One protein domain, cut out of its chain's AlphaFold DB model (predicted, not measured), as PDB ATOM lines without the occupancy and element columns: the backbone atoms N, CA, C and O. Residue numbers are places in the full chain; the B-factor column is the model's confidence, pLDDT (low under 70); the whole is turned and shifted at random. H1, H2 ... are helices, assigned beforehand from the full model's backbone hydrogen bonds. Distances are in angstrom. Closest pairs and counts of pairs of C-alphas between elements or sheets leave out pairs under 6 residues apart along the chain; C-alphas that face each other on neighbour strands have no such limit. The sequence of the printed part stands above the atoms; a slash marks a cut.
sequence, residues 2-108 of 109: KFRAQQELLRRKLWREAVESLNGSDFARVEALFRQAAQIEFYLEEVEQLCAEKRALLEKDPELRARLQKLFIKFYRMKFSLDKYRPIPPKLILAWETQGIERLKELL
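What this domain is: This is residues 2 to 108 of the 109 residues of an uncharacterized protein of uncultured Acetothermia bacterium (UniProt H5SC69). Five helices, H1, H2, H3, H5 and H6, make an up-and-down bundle, each running against the one before, with short H4 at one end; H5 lies between H2 and H6. The 107 printed residues hold six named helices, H1 to H6 in order, and no named strand: all helix. The whole is compact, radius of gyration of the C-alphas 14.1 A, spans 41 by 33 by 21 A.

How they stand to each other: H1, residues 2 to 21, and H2, residues 27 to 40, touch as a hairpin, closest C-alphas Arg 11 and Ala 37, 4.6 A, at a shallow tilt of 21 degrees. H3, residues 44 to 53, touches residues 100 to 107 of H6, residues 90 to 107, closest C-alphas Cys 51 and Leu 107, 6.7 A. H4, residues 55 to 60, and H5, residues 62 to 79, only just touch, only at the corner, with 3 pairs of C-alphas within 8 A, the closest Leu 58 and Arg 65, 5.4 A. H5 touches H2, closest C-alphas Phe 75 and Ala 38, 6.1 A, and forms a hairpin with H6, closest C-alphas Ile 73 and Ile 101, 5.9 A. Every O i to N i+4 pair is within hydrogen-bond range in H1, H3, H4, H5 and H6, and 9 of 10 in H2.

Where its parts are: H1 spans 28.6 A from C-alpha 2 at (-26.017, -15.927, 54.609), H5 25.6 A, and H6 25.5 A to C-alpha 107 at (-34.407, -31.258, 25.595).

The domain as a whole: The C-alphas farthest apart, Lys 60 and Pro 87, are 42.0 A apart. The printed part has no cut, no link is long, and no printed residue is under 70 in pLDDT.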
ATOM      1  N   LYS A   2     -25.037 -14.923  54.130       79.88
ATOM      2  CA  LYS A   2     -26.017 -15.927  54.609       79.88
ATOM      3  C   LYS A   2     -27.344 -15.975  53.826       79.88
ATOM      4  O   LYS A   2     -27.801 -17.060  53.496       79.88
ATOM      5  N   PHE A   3     -27.908 -14.821  53.453       87.44
ATOM      6  CA  PHE A   3     -29.206 -14.760  52.762       87.44
ATOM      7  C   PHE A   3     -29.200 -15.407  51.366       87.44
ATOM      8  O   PHE A   3     -30.060 -16.226  51.067       87.44
ATOM      9  N   ARG A   4     -28.206 -15.104  50.517       87.19
ATOM     10  CA  ARG A   4     -28.117 -15.697  49.166       87.19
ATOM     11  C   ARG A   4     -27.907 -17.211  49.214       87.19
ATOM     12  O   ARG A   4     -28.497 -17.925  48.417       87.19
ATOM     13  N   ALA A   5     -27.119 -17.692  50.176       92.12
ATOM     14  CA  ALA A   5     -26.937 -19.124  50.392       92.12
ATOM     15  C   ALA A   5     -28.250 -19.807  50.818       92.12
ATOM     16  O   ALA A   5     -28.589 -20.860  50.292       92.12
ATOM     17  N   GLN A   6     -29.022 -19.187  51.717       95.25
ATOM     18  CA  GLN A   6     -30.339 -19.695  52.119       95.25
ATOM     19  C   GLN A   6     -31.339 -19.719  50.956       95.25
ATOM     20  O   GLN A   6     -32.061 -20.699  50.805       95.25
ATOM     21  N   GLN A   7     -31.351 -18.678  50.117       94.69
ATOM     22  CA  GLN A   7     -32.184 -18.628  48.912       94.69
ATOM     23  C   GLN A   7     -31.823 -19.746  47.927       94.69
ATOM     24  O   GLN A   7     -32.708 -20.441  47.443       94.69
ATOM     25  N   GLU A   8     -30.532 -19.987  47.688       96.00
ATOM     26  CA  GLU A   8     -30.095 -21.085  46.817       96.00
ATOM     27  C   GLU A   8     -30.455 -22.465  47.396       96.00
ATOM     28  O   GLU A   8     -30.901 -23.343  46.661       96.00
ATOM     29  N   LEU A   9     -30.333 -22.666  48.714       96.94
ATOM     30  CA  LEU A   9     -30.775 -23.907  49.362       96.94
ATOM     31  C   LEU A   9     -32.289 -24.117  49.231       96.94
ATOM     32  O   LEU A   9     -32.730 -25.231  48.942       96.94
ATOM     33  N   LEU A  10     -33.080 -23.058  49.417       97.50
ATOM     34  CA  LEU A  10     -34.529 -23.102  49.235       97.50
ATOM     35  C   LEU A  10     -34.892 -23.435  47.785       97.50
ATOM     36  O   LEU A  10     -35.694 -24.334  47.550       97.50
ATOM     37  N   ARG A  11     -34.264 -22.767  46.817       97.94
ATOM     38  CA  ARG A  11     -34.463 -23.019  45.387       97.94
ATOM     39  C   ARG A  11     -34.175 -24.477  45.025       97.94
ATOM     40  O   ARG A  11     -35.017 -25.113  44.398       97.94
ATOM     41  N   ARG A  12     -33.042 -25.028  45.482       97.75
ATOM     42  CA  ARG A  12     -32.689 -26.449  45.296       97.75
ATOM     43  C   ARG A  12     -33.734 -27.385  45.889       97.75
ATOM     44  O   ARG A  12     -34.078 -28.387  45.268       97.75
ATOM     45  N   LYS A  13     -34.230 -27.069  47.089       98.00
ATOM     46  CA  LYS A  13     -35.283 -27.850  47.746       98.00
ATOM     47  C   LYS A  13     -36.568 -27.845  46.913       98.00
ATOM     48  O   LYS A  13     -37.095 -28.915  46.638       98.00
ATOM     49  N   LEU A  14     -37.027 -26.667  46.488       98.19
ATOM     50  CA  LEU A  14     -38.230 -26.500  45.664       98.19
ATOM     51  C   LEU A  14     -38.109 -27.234  44.324       98.19
ATOM     52  O   LEU A  14     -39.041 -27.924  43.921       98.19
ATOM     53  N   TRP A  15     -36.954 -27.124  43.662       98.06
ATOM     54  CA  TRP A  15     -36.682 -27.820  42.404       98.06
ATOM     55  C   TRP A  15     -36.756 -29.339  42.570       98.06
ATOM     56  O   TRP A  15     -37.469 -30.013  41.830       98.06
ATOM     57  N   ARG A  16     -36.063 -29.877  43.581       96.94
ATOM     58  CA  ARG A  16     -36.068 -31.314  43.870       96.94
ATOM     59  C   ARG A  16     -37.473 -31.822  44.181       96.94
ATOM     60  O   ARG A  16     -37.884 -32.827  43.613       96.94
ATOM     61  N   GLU A  17     -38.219 -31.107  45.021       96.62
ATOM     62  CA  GLU A  17     -39.597 -31.475  45.359       96.62
ATOM     63  C   GLU A  17     -40.499 -31.480  44.113       96.62
ATOM     64  O   GLU A  17     -41.324 -32.382  43.953       96.62
ATOM     65  N   ALA A  18     -40.314 -30.524  43.193       96.75
ATOM     66  CA  ALA A  18     -41.036 -30.496  41.921       96.75
ATOM     67  C   ALA A  18     -40.716 -31.729  41.059       96.75
ATOM     68  O   ALA A  18     -41.633 -32.386  40.568       96.75
ATOM     69  N   VAL A  19     -39.430 -32.076  40.921       96.19
ATOM     70  CA  VAL A  19     -38.958 -33.237  40.141       96.19
ATOM     71  C   VAL A  19     -39.479 -34.556  40.719       96.19
ATOM     72  O   VAL A  19     -39.905 -35.442  39.976       96.19
ATOM     73  N   GLU A  20     -39.450 -34.707  42.042       94.19
ATOM     74  CA  GLU A  20     -39.963 -35.892  42.738       94.19
ATOM     75  C   GLU A  20     -41.483 -36.028  42.565       94.19
ATOM     76  O   GLU A  20     -41.988 -37.132  42.355       94.19
ATOM     77  N   SER A  21     -42.195 -34.898  42.557       94.25
ATOM     78  CA  SER A  21     -43.655 -34.841  42.431       94.25
ATOM     79  C   SER A  21     -44.175 -35.066  41.005       94.25
ATOM     80  O   SER A  21     -45.378 -35.260  40.837       94.25
ATOM     81  N   LEU A  22     -43.309 -35.109  39.979       91.94
ATOM     82  CA  LEU A  22     -43.706 -35.366  38.581       91.94
ATOM     83  C   LEU A  22     -44.385 -36.725  38.364       91.94
ATOM     84  O   LEU A  22     -45.129 -36.884  37.404       91.94
ATOM     85  N   ASN A  23     -44.132 -37.698  39.240       84.12
ATOM     86  CA  ASN A  23     -44.772 -39.016  39.181       84.12
ATOM     87  C   ASN A  23     -46.197 -39.020  39.777       84.12
ATOM     88  O   ASN A  23     -46.872 -40.048  39.734       84.12
ATOM     89  N   GLY A  24     -46.622 -37.919  40.404       79.62
ATOM     90  CA  GLY A  24     -47.926 -37.781  41.048       79.62
ATOM     91  C   GLY A  24     -49.003 -37.213  40.122       79.62
ATOM     92  O   GLY A  24     -48.733 -36.759  39.016       79.62
ATOM     93  N   SER A  25     -50.246 -37.203  40.603       73.69
ATOM     94  CA  SER A  25     -51.422 -36.741  39.852       73.69
ATOM     95  C   SER A  25     -51.679 -35.227  39.920       73.69
ATOM     96  O   SER A  25     -52.506 -34.721  39.164       73.69
ATOM     97  N   ASP A  26     -50.983 -34.481  40.785       89.25
ATOM     98  CA  ASP A  26     -51.202 -33.040  40.967       89.25
ATOM     99  C   ASP A  26     -50.137 -32.194  40.253       89.25
ATOM    100  O   ASP A  26     -49.173 -31.698  40.847       89.25
ATOM    101  N   PHE A  27     -50.332 -31.999  38.948       91.00
ATOM    102  CA  PHE A  27     -49.441 -31.151  38.158       91.00
ATOM    103  C   PHE A  27     -49.498 -29.672  38.577       91.00
ATOM    104  O   PHE A  27     -48.507 -28.959  38.424       91.00
ATOM    105  N   ALA A  28     -50.619 -29.185  39.120       93.19
ATOM    106  CA  ALA A  28     -50.728 -27.786  39.538       93.19
ATOM    107  C   ALA A  28     -49.761 -27.482  40.692       93.19
ATOM    108  O   ALA A  28     -49.093 -26.443  40.697       93.19
ATOM    109  N   ARG A  29     -49.610 -28.426  41.629       94.44
ATOM    110  CA  ARG A  29     -48.585 -28.348  42.674       94.44
ATOM    111  C   ARG A  29     -47.169 -28.375  42.099       94.44
ATOM    112  O   ARG A  29     -46.340 -27.563  42.512       94.44
ATOM    113  N   VAL A  30     -46.886 -29.270  41.152       95.88
ATOM    114  CA  VAL A  30     -45.572 -29.356  40.484       95.88
ATOM    115  C   VAL A  30     -45.213 -28.027  39.815       95.88
ATOM    116  O   VAL A  30     -44.119 -27.496  40.016       95.88
ATOM    117  N   GLU A  31     -46.157 -27.447  39.074       95.62
ATOM    118  CA  GLU A  31     -45.994 -26.146  38.429       95.62
ATOM    119  C   GLU A  31     -45.700 -25.040  39.452       95.62
ATOM    120  O   GLU A  31     -44.795 -24.225  39.248       95.62
ATOM    121  N   ALA A  32     -46.423 -25.025  40.576       96.56
ATOM    122  CA  ALA A  32     -46.210 -24.049  41.639       96.56
ATOM    123  C   ALA A  32     -44.809 -24.159  42.264       96.56
ATOM    124  O   ALA A  32     -44.189 -23.130  42.538       96.56
ATOM    125  N   LEU A  33     -44.293 -25.376  42.461       97.69
ATOM    126  CA  LEU A  33     -42.945 -25.607  42.991       97.69
ATOM    127  C   LEU A  33     -41.864 -25.129  42.012       97.69
ATOM    128  O   LEU A  33     -40.980 -24.364  42.408       97.69
ATOM    129  N   PHE A  34     -41.973 -25.481  40.725       97.81
ATOM    130  CA  PHE A  34     -41.047 -24.977  39.704       97.81
ATOM    131  C   PHE A  34     -41.089 -23.452  39.595       97.81
ATOM    132  O   PHE A  34     -40.043 -22.813  39.491       97.81
ATOM    133  N   ARG A  35     -42.283 -22.852  39.668       96.75
ATOM    134  CA  ARG A  35     -42.440 -21.394  39.639       96.75
ATOM    135  C   ARG A  35     -41.727 -20.726  40.810       96.75
ATOM    136  O   ARG A  35     -41.047 -19.725  40.603       96.75
ATOM    137  N   GLN A  36     -41.886 -21.258  42.020       97.00
ATOM    138  CA  GLN A  36     -41.229 -20.716  43.212       97.00
ATOM    139  C   GLN A  36     -39.703 -20.837  43.114       97.00
ATOM    140  O   GLN A  36     -38.998 -19.890  43.451       97.00
ATOM    141  N   ALA A  37     -39.185 -21.957  42.594       97.56
ATOM    142  CA  ALA A  37     -37.753 -22.104  42.334       97.56
ATOM    143  C   ALA A  37     -37.262 -21.059  41.313       97.56
ATOM    144  O   ALA A  37     -36.324 -20.312  41.593       97.56
ATOM    145  N   ALA A  38     -37.951 -20.929  40.175       96.44
ATOM    146  CA  ALA A  38     -37.581 -20.016  39.093       96.44
ATOM    147  C   ALA A  38     -37.594 -18.527  39.491       96.44
ATOM    148  O   ALA A  38     -36.851 -17.732  38.920       96.44
ATOM    149  N   GLN A  39     -38.420 -18.138  40.469       95.31
ATOM    150  CA  GLN A  39     -38.430 -16.774  41.014       95.31
ATOM    151  C   GLN A  39     -37.144 -16.419  41.772       95.31
ATOM    152  O   GLN A  39     -36.821 -15.239  41.898       95.31
ATOM    153  N   ILE A  40     -36.408 -17.417  42.265       95.75
ATOM    154  CA  ILE A  40     -35.106 -17.224  42.909       95.75
ATOM    155  C   ILE A  40     -34.008 -17.225  41.836       95.75
ATOM    156  O   ILE A  40     -33.213 -16.284  41.722       95.75
ATOM    157  N   GLU A  41     -33.962 -18.300  41.050       95.88
ATOM    158  CA  GLU A  41     -33.090 -18.477  39.893       95.88
ATOM    159  C   GLU A  41     -33.560 -19.683  39.075       95.88
ATOM    160  O   GLU A  41     -34.081 -20.653  39.625       95.88
ATOM    161  N   PHE A  42     -33.335 -19.637  37.768       97.06
ATOM    162  CA  PHE A  42     -33.607 -20.741  36.862       97.06
ATOM    163  C   PHE A  42     -32.303 -21.213  36.214       97.06
ATOM    164  O   PHE A  42     -31.620 -20.426  35.556       97.06
ATOM    165  N   TYR A  43     -31.954 -22.486  36.362       96.31
ATOM    166  CA  TYR A  43     -30.759 -23.068  35.751       96.31
ATOM    167  C   TYR A  43     -31.156 -24.012  34.619       96.31
ATOM    168  O   TYR A  43     -32.050 -24.842  34.772       96.31
ATOM    169  N   LEU A  44     -30.500 -23.869  33.469       96.56
ATOM    170  CA  LEU A  44     -30.760 -24.716  32.304       96.56
ATOM    171  C   LEU A  44     -30.213 -26.129  32.543       96.56
ATOM    172  O   LEU A  44     -30.853 -27.114  32.195       96.56
ATOM    173  N   GLU A  45     -29.088 -26.208  33.241       97.19
ATOM    174  CA  GLU A  45     -28.399 -27.424  33.661       97.19
ATOM    175  C   GLU A  45     -29.303 -28.327  34.515       97.19
ATOM    176  O   GLU A  45     -29.248 -29.550  34.428       97.19
ATOM    177  N   GLU A  46     -30.192 -27.738  35.316       97.75
ATOM    178  CA  GLU A  46     -31.155 -28.506  36.109       97.75
ATOM    179  C   GLU A  46     -32.285 -29.092  35.260       97.75
ATOM    180  O   GLU A  46     -32.806 -30.161  35.584       97.75
ATOM    181  N   VAL A  47     -32.651 -28.429  34.158       98.06
ATOM    182  CA  VAL A  47     -33.580 -28.996  33.172       98.06
ATOM    183  C   VAL A  47     -32.911 -30.149  32.434       98.06
ATOM    184  O   VAL A  47     -33.542 -31.186  32.244       98.06
ATOM    185  N   GLU A  48     -31.639 -30.006  32.057       98.19
ATOM    186  CA  GLU A  48     -30.859 -31.085  31.439       98.19
ATOM    187  C   GLU A  48     -30.792 -32.312  32.350       98.19
ATOM    188  O   GLU A  48     -31.091 -33.427  31.916       98.19
ATOM    189  N   GLN A  49     -30.491 -32.098  33.633       97.75
ATOM    190  CA  GLN A  49     -30.478 -33.156  34.635       97.75
ATOM    191  C   GLN A  49     -31.861 -33.799  34.807       97.75
ATOM    192  O   GLN A  49     -31.966 -35.025  34.779       97.75
ATOM    193  N   LEU A  50     -32.933 -33.005  34.907       97.38
ATOM    194  CA  LEU A  50     -34.307 -33.518  34.969       97.38
ATOM    195  C   LEU A  50     -34.633 -34.389  33.751       97.38
ATOM    196  O   LEU A  50     -35.218 -35.461  33.910       97.38
ATOM    197  N   CYS A  51     -34.258 -33.956  32.545       97.19
ATOM    198  CA  CYS A  51     -34.527 -34.705  31.317       97.19
ATOM    199  C   CYS A  51     -33.754 -36.028  31.283       97.19
ATOM    200  O   CYS A  51     -34.295 -37.032  30.824       97.19
ATOM    201  N   ALA A  52     -32.528 -36.055  31.814       96.69
ATOM    202  CA  ALA A  52     -31.755 -37.283  31.964       96.69
ATOM    203  C   ALA A  52     -32.379 -38.236  33.003       96.69
ATOM    204  O   ALA A  52     -32.587 -39.413  32.712       96.69
ATOM    205  N   GLU A  53     -32.731 -37.733  34.189       95.81
ATOM    206  CA  GLU A  53     -33.277 -38.529  35.300       95.81
ATOM    207  C   GLU A  53     -34.693 -39.056  35.029       95.81
ATOM    208  O   GLU A  53     -35.044 -40.166  35.435       95.81
ATOM    209  N   LYS A  54     -35.528 -38.265  34.347       95.38
ATOM    210  CA  LYS A  54     -36.943 -38.572  34.078       95.38
ATOM    211  C   LYS A  54     -37.207 -38.957  32.626       95.38
ATOM    212  O   LYS A  54     -38.365 -38.987  32.213       95.38
ATOM    213  N   ARG A  55     -36.171 -39.312  31.862       95.19
ATOM    214  CA  ARG A  55     -36.272 -39.655  30.434       95.19
ATOM    215  C   ARG A  55     -37.418 -40.620  30.127       95.19
ATOM    216  O   ARG A  55     -38.281 -40.310  29.316       95.19
ATOM    217  N   ALA A  56     -37.474 -41.747  30.836       94.94
ATOM    218  CA  ALA A  56     -38.494 -42.770  30.613       94.94
ATOM    219  C   ALA A  56     -39.928 -42.280  30.894       94.94
ATOM    220  O   ALA A  56     -40.871 -42.785  30.292       94.94
ATOM    221  N   LEU A  57     -40.107 -41.319  31.807       93.88
ATOM    222  CA  LEU A  57     -41.405 -40.695  32.073       93.88
ATOM    223  C   LEU A  57     -41.789 -39.751  30.925       93.88
ATOM    224  O   LEU A  57     -42.888 -39.852  30.391       93.88
ATOM    225  N   LEU A  58     -40.865 -38.881  30.512       94.81
ATOM    226  CA  LEU A  58     -41.083 -37.884  29.455       94.81
ATOM    227  C   LEU A  58     -41.255 -38.504  28.057       94.81
ATOM    228  O   LEU A  58     -41.866 -37.899  27.176       94.81
ATOM    229  N   GLU A  59     -40.705 -39.697  27.831       94.50
ATOM    230  CA  GLU A  59     -40.932 -40.476  26.607       94.50
ATOM    231  C   GLU A  59     -42.324 -41.124  26.591       94.50
ATOM    232  O   GLU A  59     -42.944 -41.206  25.533       94.50
ATOM    233  N   LYS A  60     -42.831 -41.554  27.754       95.00
ATOM    234  CA  LYS A  60     -44.157 -42.179  27.894       95.00
ATOM    235  C   LYS A  60     -45.304 -41.174  27.907       95.00
ATOM    236  O   LYS A  60     -46.409 -41.536  27.516       95.00
ATOM    237  N   ASP A  61     -45.045 -39.948  28.354       94.25
ATOM    238  CA  ASP A  61     -46.045 -38.890  28.473       94.25
ATOM    239  C   ASP A  61     -45.640 -37.635  27.668       94.25
ATOM    240  O   ASP A  61     -45.023 -36.698  28.196       94.25
ATOM    241  N   PRO A  62     -45.982 -37.594  26.364       94.06
ATOM    242  CA  PRO A  62     -45.730 -36.434  25.513       94.06
ATOM    243  C   PRO A  62     -46.484 -35.174  25.960       94.06
ATOM    244  O   PRO A  62     -46.022 -34.061  25.698       94.06
ATOM    245  N   GLU A  63     -47.633 -35.320  26.629       94.00
ATOM    246  CA  GLU A  63     -48.413 -34.180  27.110       94.00
ATOM    247  C   GLU A  63     -47.677 -33.483  28.255       94.00
ATOM    248  O   GLU A  63     -47.480 -32.263  28.218       94.00
ATOM    249  N   LEU A  64     -47.186 -34.256  29.228       94.00
ATOM    250  CA  LEU A  64     -46.329 -33.753  30.295       94.00
ATOM    251  C   LEU A  64     -45.094 -33.051  29.728       94.00
ATOM    252  O   LEU A  64     -44.777 -31.932  30.141       94.00
ATOM    253  N   ARG A  65     -44.428 -33.667  28.746       95.69
ATOM    254  CA  ARG A  65     -43.253 -33.085  28.085       95.69
ATOM    255  C   ARG A  65     -43.566 -31.722  27.464       95.69
ATOM    256  O   ARG A  65     -42.857 -30.752  27.734       95.69
ATOM    257  N   ALA A  66     -44.665 -31.612  26.717       96.19
ATOM    258  CA  ALA A  66     -45.097 -30.354  26.109       96.19
ATOM    259  C   ALA A  66     -45.477 -29.287  27.153       96.19
ATOM    260  O   ALA A  66     -45.193 -28.098  26.965       96.19
ATOM    261  N   ARG A  67     -46.104 -29.687  28.267       95.50
ATOM    262  CA  ARG A  67     -46.427 -28.780  29.384       95.50
ATOM    263  C   ARG A  67     -45.160 -28.238  30.036       95.50
ATOM    264  O   ARG A  67     -45.055 -27.025  30.215       95.50
ATOM    265  N   LEU A  68     -44.191 -29.104  30.331       97.19
ATOM    266  CA  LEU A  68     -42.903 -28.707  30.902       97.19
ATOM    267  C   LEU A  68     -42.108 -27.812  29.951       97.19
ATOM    268  O   LEU A  68     -41.586 -26.795  30.397       97.19
ATOM    269  N   GLN A  69     -42.082 -28.110  28.647       98.06
ATOM    270  CA  GLN A  69     -41.401 -27.270  27.654       98.06
ATOM    271  C   GLN A  69     -41.945 -25.833  27.689       98.06
ATOM    272  O   GLN A  69     -41.191 -24.874  27.864       98.06
ATOM    273  N   LYS A  70     -43.273 -25.676  27.588       97.75
ATOM    274  CA  LYS A  70     -43.934 -24.361  27.645       97.75
ATOM    275  C   LYS A  70     -43.640 -23.639  28.960       97.75
ATOM    276  O   LYS A  70     -43.374 -22.434  28.959       97.75
ATOM    277  N   LEU A  71     -43.682 -24.373  30.070       97.12
ATOM    278  CA  LEU A  71     -43.457 -23.833  31.404       97.12
ATOM    279  C   LEU A  71     -42.016 -23.334  31.586       97.12
ATOM    280  O   LEU A  71     -41.798 -22.200  32.011       97.12
ATOM    281  N   PHE A  72     -41.033 -24.151  31.221       98.31
ATOM    282  CA  PHE A  72     -39.618 -23.828  31.362       98.31
ATOM    283  C   PHE A  72     -39.181 -22.713  30.421       98.31
ATOM    284  O   PHE A  72     -38.447 -21.833  30.857       98.31
ATOM    285  N   ILE A  73     -39.702 -22.657  29.190       98.25
ATOM    286  CA  ILE A  73     -39.480 -21.506  28.302       98.25
ATOM    287  C   ILE A  73     -39.978 -20.224  28.975       98.25
ATOM    288  O   ILE A  73     -39.252 -19.234  29.034       98.25
ATOM    289  N   LYS A  74     -41.195 -20.233  29.534       97.31
ATOM    290  CA  LYS A  74     -41.742 -19.068  30.244       97.31
ATOM    291  C   LYS A  74     -40.846 -18.644  31.410       97.31
ATOM    292  O   LYS A  74     -40.567 -17.456  31.555       97.31
ATOM    293  N   PHE A  75     -40.382 -19.585  32.227       97.38
ATOM    294  CA  PHE A  75     -39.515 -19.286  33.369       97.38
ATOM    295  C   PHE A  75     -38.125 -18.802  32.960       97.38
ATOM    296  O   PHE A  75     -37.622 -17.850  33.555       97.38
ATOM    297  N   TYR A  76     -37.548 -19.374  31.904       97.50
ATOM    298  CA  TYR A  76     -36.266 -18.934  31.363       97.50
ATOM    299  C   TYR A  76     -36.324 -17.486  30.872       97.50
ATOM    300  O   TYR A  76     -35.426 -16.702  31.156       97.50
ATOM    301  N   ARG A  77     -37.427 -17.083  30.230       95.94
ATOM    302  CA  ARG A  77     -37.660 -15.673  29.877       95.94
ATOM    303  C   ARG A  77     -37.735 -14.776  31.108       95.94
ATOM    304  O   ARG A  77     -37.105 -13.725  31.159       95.94
ATOM    305  N   MET A  78     -38.495 -15.199  32.119       94.81
ATOM    306  CA  MET A  78     -38.694 -14.424  33.349       94.81
ATOM    307  C   MET A  78     -37.407 -14.231  34.160       94.81
ATOM    308  O   MET A  78     -37.284 -13.221  34.852       94.81
ATOM    309  N   LYS A  79     -36.446 -15.157  34.067       94.19
ATOM    310  CA  LYS A  79     -35.137 -15.070  34.734       94.19
ATOM    311  C   LYS A  79     -34.440 -13.736  34.470       94.19
ATOM    312  O   LYS A  79     -33.882 -13.149  35.392       94.19
ATOM    313  N   PHE A  80     -34.502 -13.232  33.239       94.75
ATOM    314  CA  PHE A  80     -33.820 -11.994  32.858       94.75
ATOM    315  C   PHE A  80     -34.485 -10.724  33.407       94.75
ATOM    316  O   PHE A  80     -33.867  -9.662  33.397       94.75
ATOM    317  N   SER A  81     -35.696 -10.829  33.964       92.19
ATOM    318  CA  SER A  81     -36.352  -9.735  34.692       92.19
ATOM    319  C   SER A  81     -35.846  -9.576  36.132       92.19
ATOM    320  O   SER A  81     -36.207  -8.607  36.797       92.19
ATOM    321  N   LEU A  82     -35.034 -10.512  36.646       91.75
ATOM    322  CA  LEU A  82     -34.462 -10.409  37.990       91.75
ATOM    323  C   LEU A  82     -33.403  -9.299  38.052       91.75
ATOM    324  O   LEU A  82     -32.590  -9.138  37.142       91.75
ATOM    325  N   ASP A  83     -33.335  -8.594  39.183       91.25
ATOM    326  CA  ASP A  83     -32.485  -7.405  39.361       91.25
ATOM    327  C   ASP A  83     -31.004  -7.625  39.038       91.25
ATOM    328  O   ASP A  83     -30.328  -6.719  38.551       91.25
ATOM    329  N   LYS A  84     -30.499  -8.843  39.250       90.25
ATOM    330  CA  LYS A  84     -29.106  -9.211  38.960       90.25
ATOM    331  C   LYS A  84     -28.757  -9.222  37.467       90.25
ATOM    332  O   LYS A  84     -27.579  -9.128  37.142       90.25
ATOM    333  N   TYR A  85     -29.751  -9.321  36.583       93.81
ATOM    334  CA  TYR A  85     -29.566  -9.285  35.130       93.81
ATOM    335  C   TYR A  85     -29.716  -7.875  34.546       93.81
ATOM    336  O   TYR A  85     -29.295  -7.654  33.415       93.81
ATOM    337  N   ARG A  86     -30.222  -6.894  35.314       92.94
ATOM    338  CA  ARG A  86     -30.365  -5.494  34.860       92.94
ATOM    339  C   ARG A  86     -29.078  -4.863  34.304       92.94
ATOM    340  O   ARG A  86     -29.197  -4.087  33.361       92.94
ATOM    341  N   PRO A  87     -27.868  -5.143  34.832       96.31
ATOM    342  CA  PRO A  87     -26.640  -4.564  34.282       96.31
ATOM    343  C   PRO A  87     -26.247  -5.109  32.899       96.31
ATOM    344  O   PRO A  87     -25.328  -4.582  32.278       96.31
ATOM    345  N   ILE A  88     -26.879  -6.190  32.435       95.50
ATOM    346  CA  ILE A  88     -26.474  -6.894  31.220       95.50
ATOM    347  C   ILE A  88     -27.091  -6.211  29.993       95.50
ATOM    348  O   ILE A  88     -28.290  -5.925  29.990       95.50
ATOM    349  N   PRO A  89     -26.315  -5.969  28.919       96.44
ATOM    350  CA  PRO A  89     -26.838  -5.345  27.711       96.44
ATOM    351  C   PRO A  89     -28.017  -6.131  27.105       96.44
ATOM    352  O   PRO A  89     -27.902  -7.349  26.932       96.44
ATOM    353  N   PRO A  90     -29.102  -5.464  26.661       94.94
ATOM    354  CA  PRO A  90     -30.281  -6.143  26.111       94.94
ATOM    355  C   PRO A  90     -29.985  -7.073  24.927       94.94
ATOM    356  O   PRO A  90     -30.583  -8.138  24.815       94.94
ATOM    357  N   LYS A  91     -29.026  -6.714  24.061       96.06
ATOM    358  CA  LYS A  91     -28.607  -7.567  22.933       96.06
ATOM    359  C   LYS A  91     -28.020  -8.903  23.394       96.06
ATOM    360  O   LYS A  91     -28.226  -9.916  22.736       96.06
ATOM    361  N   LEU A  92     -27.296  -8.898  24.514       96.75
ATOM    362  CA  LEU A  92     -26.704 -10.105  25.081       96.75
ATOM    363  C   LEU A  92     -27.767 -10.960  25.778       96.75
ATOM    364  O   LEU A  92     -27.776 -12.171  25.584       96.75
ATOM    365  N   ILE A  93     -28.702 -10.327  26.500       96.50
ATOM    366  CA  ILE A  93     -29.877 -11.011  27.065       96.50
ATOM    367  C   ILE A  93     -30.655 -11.724  25.961       96.50
ATOM    368  O   ILE A  93     -30.945 -12.905  26.103       96.50
ATOM    369  N   LEU A  94     -30.936 -11.039  24.849       95.94
ATOM    370  CA  LEU A  94     -31.657 -11.632  23.724       95.94
ATOM    371  C   LEU A  94     -30.919 -12.850  23.155       95.94
ATOM    372  O   LEU A  94     -31.538 -13.885  22.947       95.94
ATOM    373  N   ALA A  95     -29.601 -12.750  22.947       96.75
ATOM    374  CA  ALA A  95     -28.802 -13.866  22.446       96.75
ATOM    375  C   ALA A  95     -28.851 -15.085  23.386       96.75
ATOM    376  O   ALA A  95     -29.043 -16.210  22.927       96.75
ATOM    377  N   TRP A  96     -28.723 -14.866  24.698       96.44
ATOM    378  CA  TRP A  96     -28.829 -15.934  25.695       96.44
ATOM    379  C   TRP A  96     -30.240 -16.509  25.791       96.44
ATOM    380  O   TRP A  96     -30.394 -17.722  25.887       96.44
ATOM    381  N   GLU A  97     -31.268 -15.661  25.732       96.62
ATOM    382  CA  GLU A  97     -32.664 -16.090  25.715       96.62
ATOM    383  C   GLU A  97     -32.930 -17.004  24.515       96.62
ATOM    384  O   GLU A  97     -33.473 -18.093  24.691       96.62
ATOM    385  N   THR A  98     -32.509 -16.601  23.312       97.12
ATOM    386  CA  THR A  98     -32.667 -17.405  22.094       97.12
ATOM    387  C   THR A  98     -31.975 -18.759  22.229       97.12
ATOM    388  O   THR A  98     -32.644 -19.781  22.080       97.12
ATOM    389  N   GLN A  99     -30.691 -18.776  22.599       97.25
ATOM    390  CA  GLN A  99     -29.925 -20.021  22.748       97.25
ATOM    391  C   GLN A  99     -30.525 -20.946  23.815       97.25
ATOM    392  O   GLN A  99     -30.672 -22.147  23.597       97.25
ATOM    393  N   GLY A 100     -30.917 -20.403  24.968       97.56
ATOM    394  CA  GLY A 100     -31.511 -21.204  26.034       97.56
ATOM    395  C   GLY A 100     -32.894 -21.746  25.670       97.56
ATOM    396  O   GLY A 100     -33.205 -22.889  25.995       97.56
ATOM    397  N   ILE A 101     -33.719 -20.978  24.951       98.12
ATOM    398  CA  ILE A 101     -35.018 -21.460  24.458       98.12
ATOM    399  C   ILE A 101     -34.837 -22.562  23.413       98.12
ATOM    400  O   ILE A 101     -35.586 -23.538  23.444       98.12
ATOM    401  N   GLU A 102     -33.880 -22.422  22.496       98.25
ATOM    402  CA  GLU A 102     -33.537 -23.479  21.536       98.25
ATOM    403  C   GLU A 102     -33.135 -24.754  22.272       98.25
ATOM    404  O   GLU A 102     -33.725 -25.809  22.036       98.25
ATOM    405  N   ARG A 103     -32.257 -24.639  23.271       98.19
ATOM    406  CA  ARG A 103     -31.845 -25.780  24.085       98.19
ATOM    407  C   ARG A 103     -33.008 -26.434  24.837       98.19
ATOM    408  O   ARG A 103     -33.112 -27.654  24.870       98.19
ATOM    409  N   LEU A 104     -33.923 -25.650  25.406       98.00
ATOM    410  CA  LEU A 104     -35.124 -26.185  26.063       98.00
ATOM    411  C   LEU A 104     -36.037 -26.940  25.089       98.00
ATOM    412  O   LEU A 104     -36.636 -27.943  25.476       98.00
ATOM    413  N   LYS A 105     -36.142 -26.480  23.837       97.88
ATOM    414  CA  LYS A 105     -36.900 -27.184  22.793       97.88
ATOM    415  C   LYS A 105     -36.238 -28.502  22.402       97.88
ATOM    416  O   LYS A 105     -36.949 -29.478  22.211       97.88
ATOM    417  N   GLU A 106     -34.911 -28.546  22.322       97.44
ATOM    418  CA  GLU A 106     -34.166 -29.784  22.051       97.44
ATOM    419  C   GLU A 106     -34.319 -30.821  23.167       97.44
ATOM    420  O   GLU A 106     -34.447 -32.011  22.894       97.44
ATOM    421  N   LEU A 107     -34.294 -30.377  24.428       96.75
ATOM    422  CA  LEU A 107     -34.407 -31.258  25.595       96.75
ATOM    423  C   LEU A 107     -35.815 -31.843  25.759       96.75
ATOM    424  O   LEU A 107     -35.972 -32.948  26.275       96.75
ATOM    425  N   LEU A 108     -36.837 -31.097  25.340       95.69
ATOM    426  CA  LEU A 108     -38.244 -31.447  25.516       95.69
ATOM    427  C   LEU A 108     -38.998 -31.332  24.178       95.69
ATOM    428  O   LEU A 108     -39.869 -30.472  24.086       95.69
TER     429      LEU A 108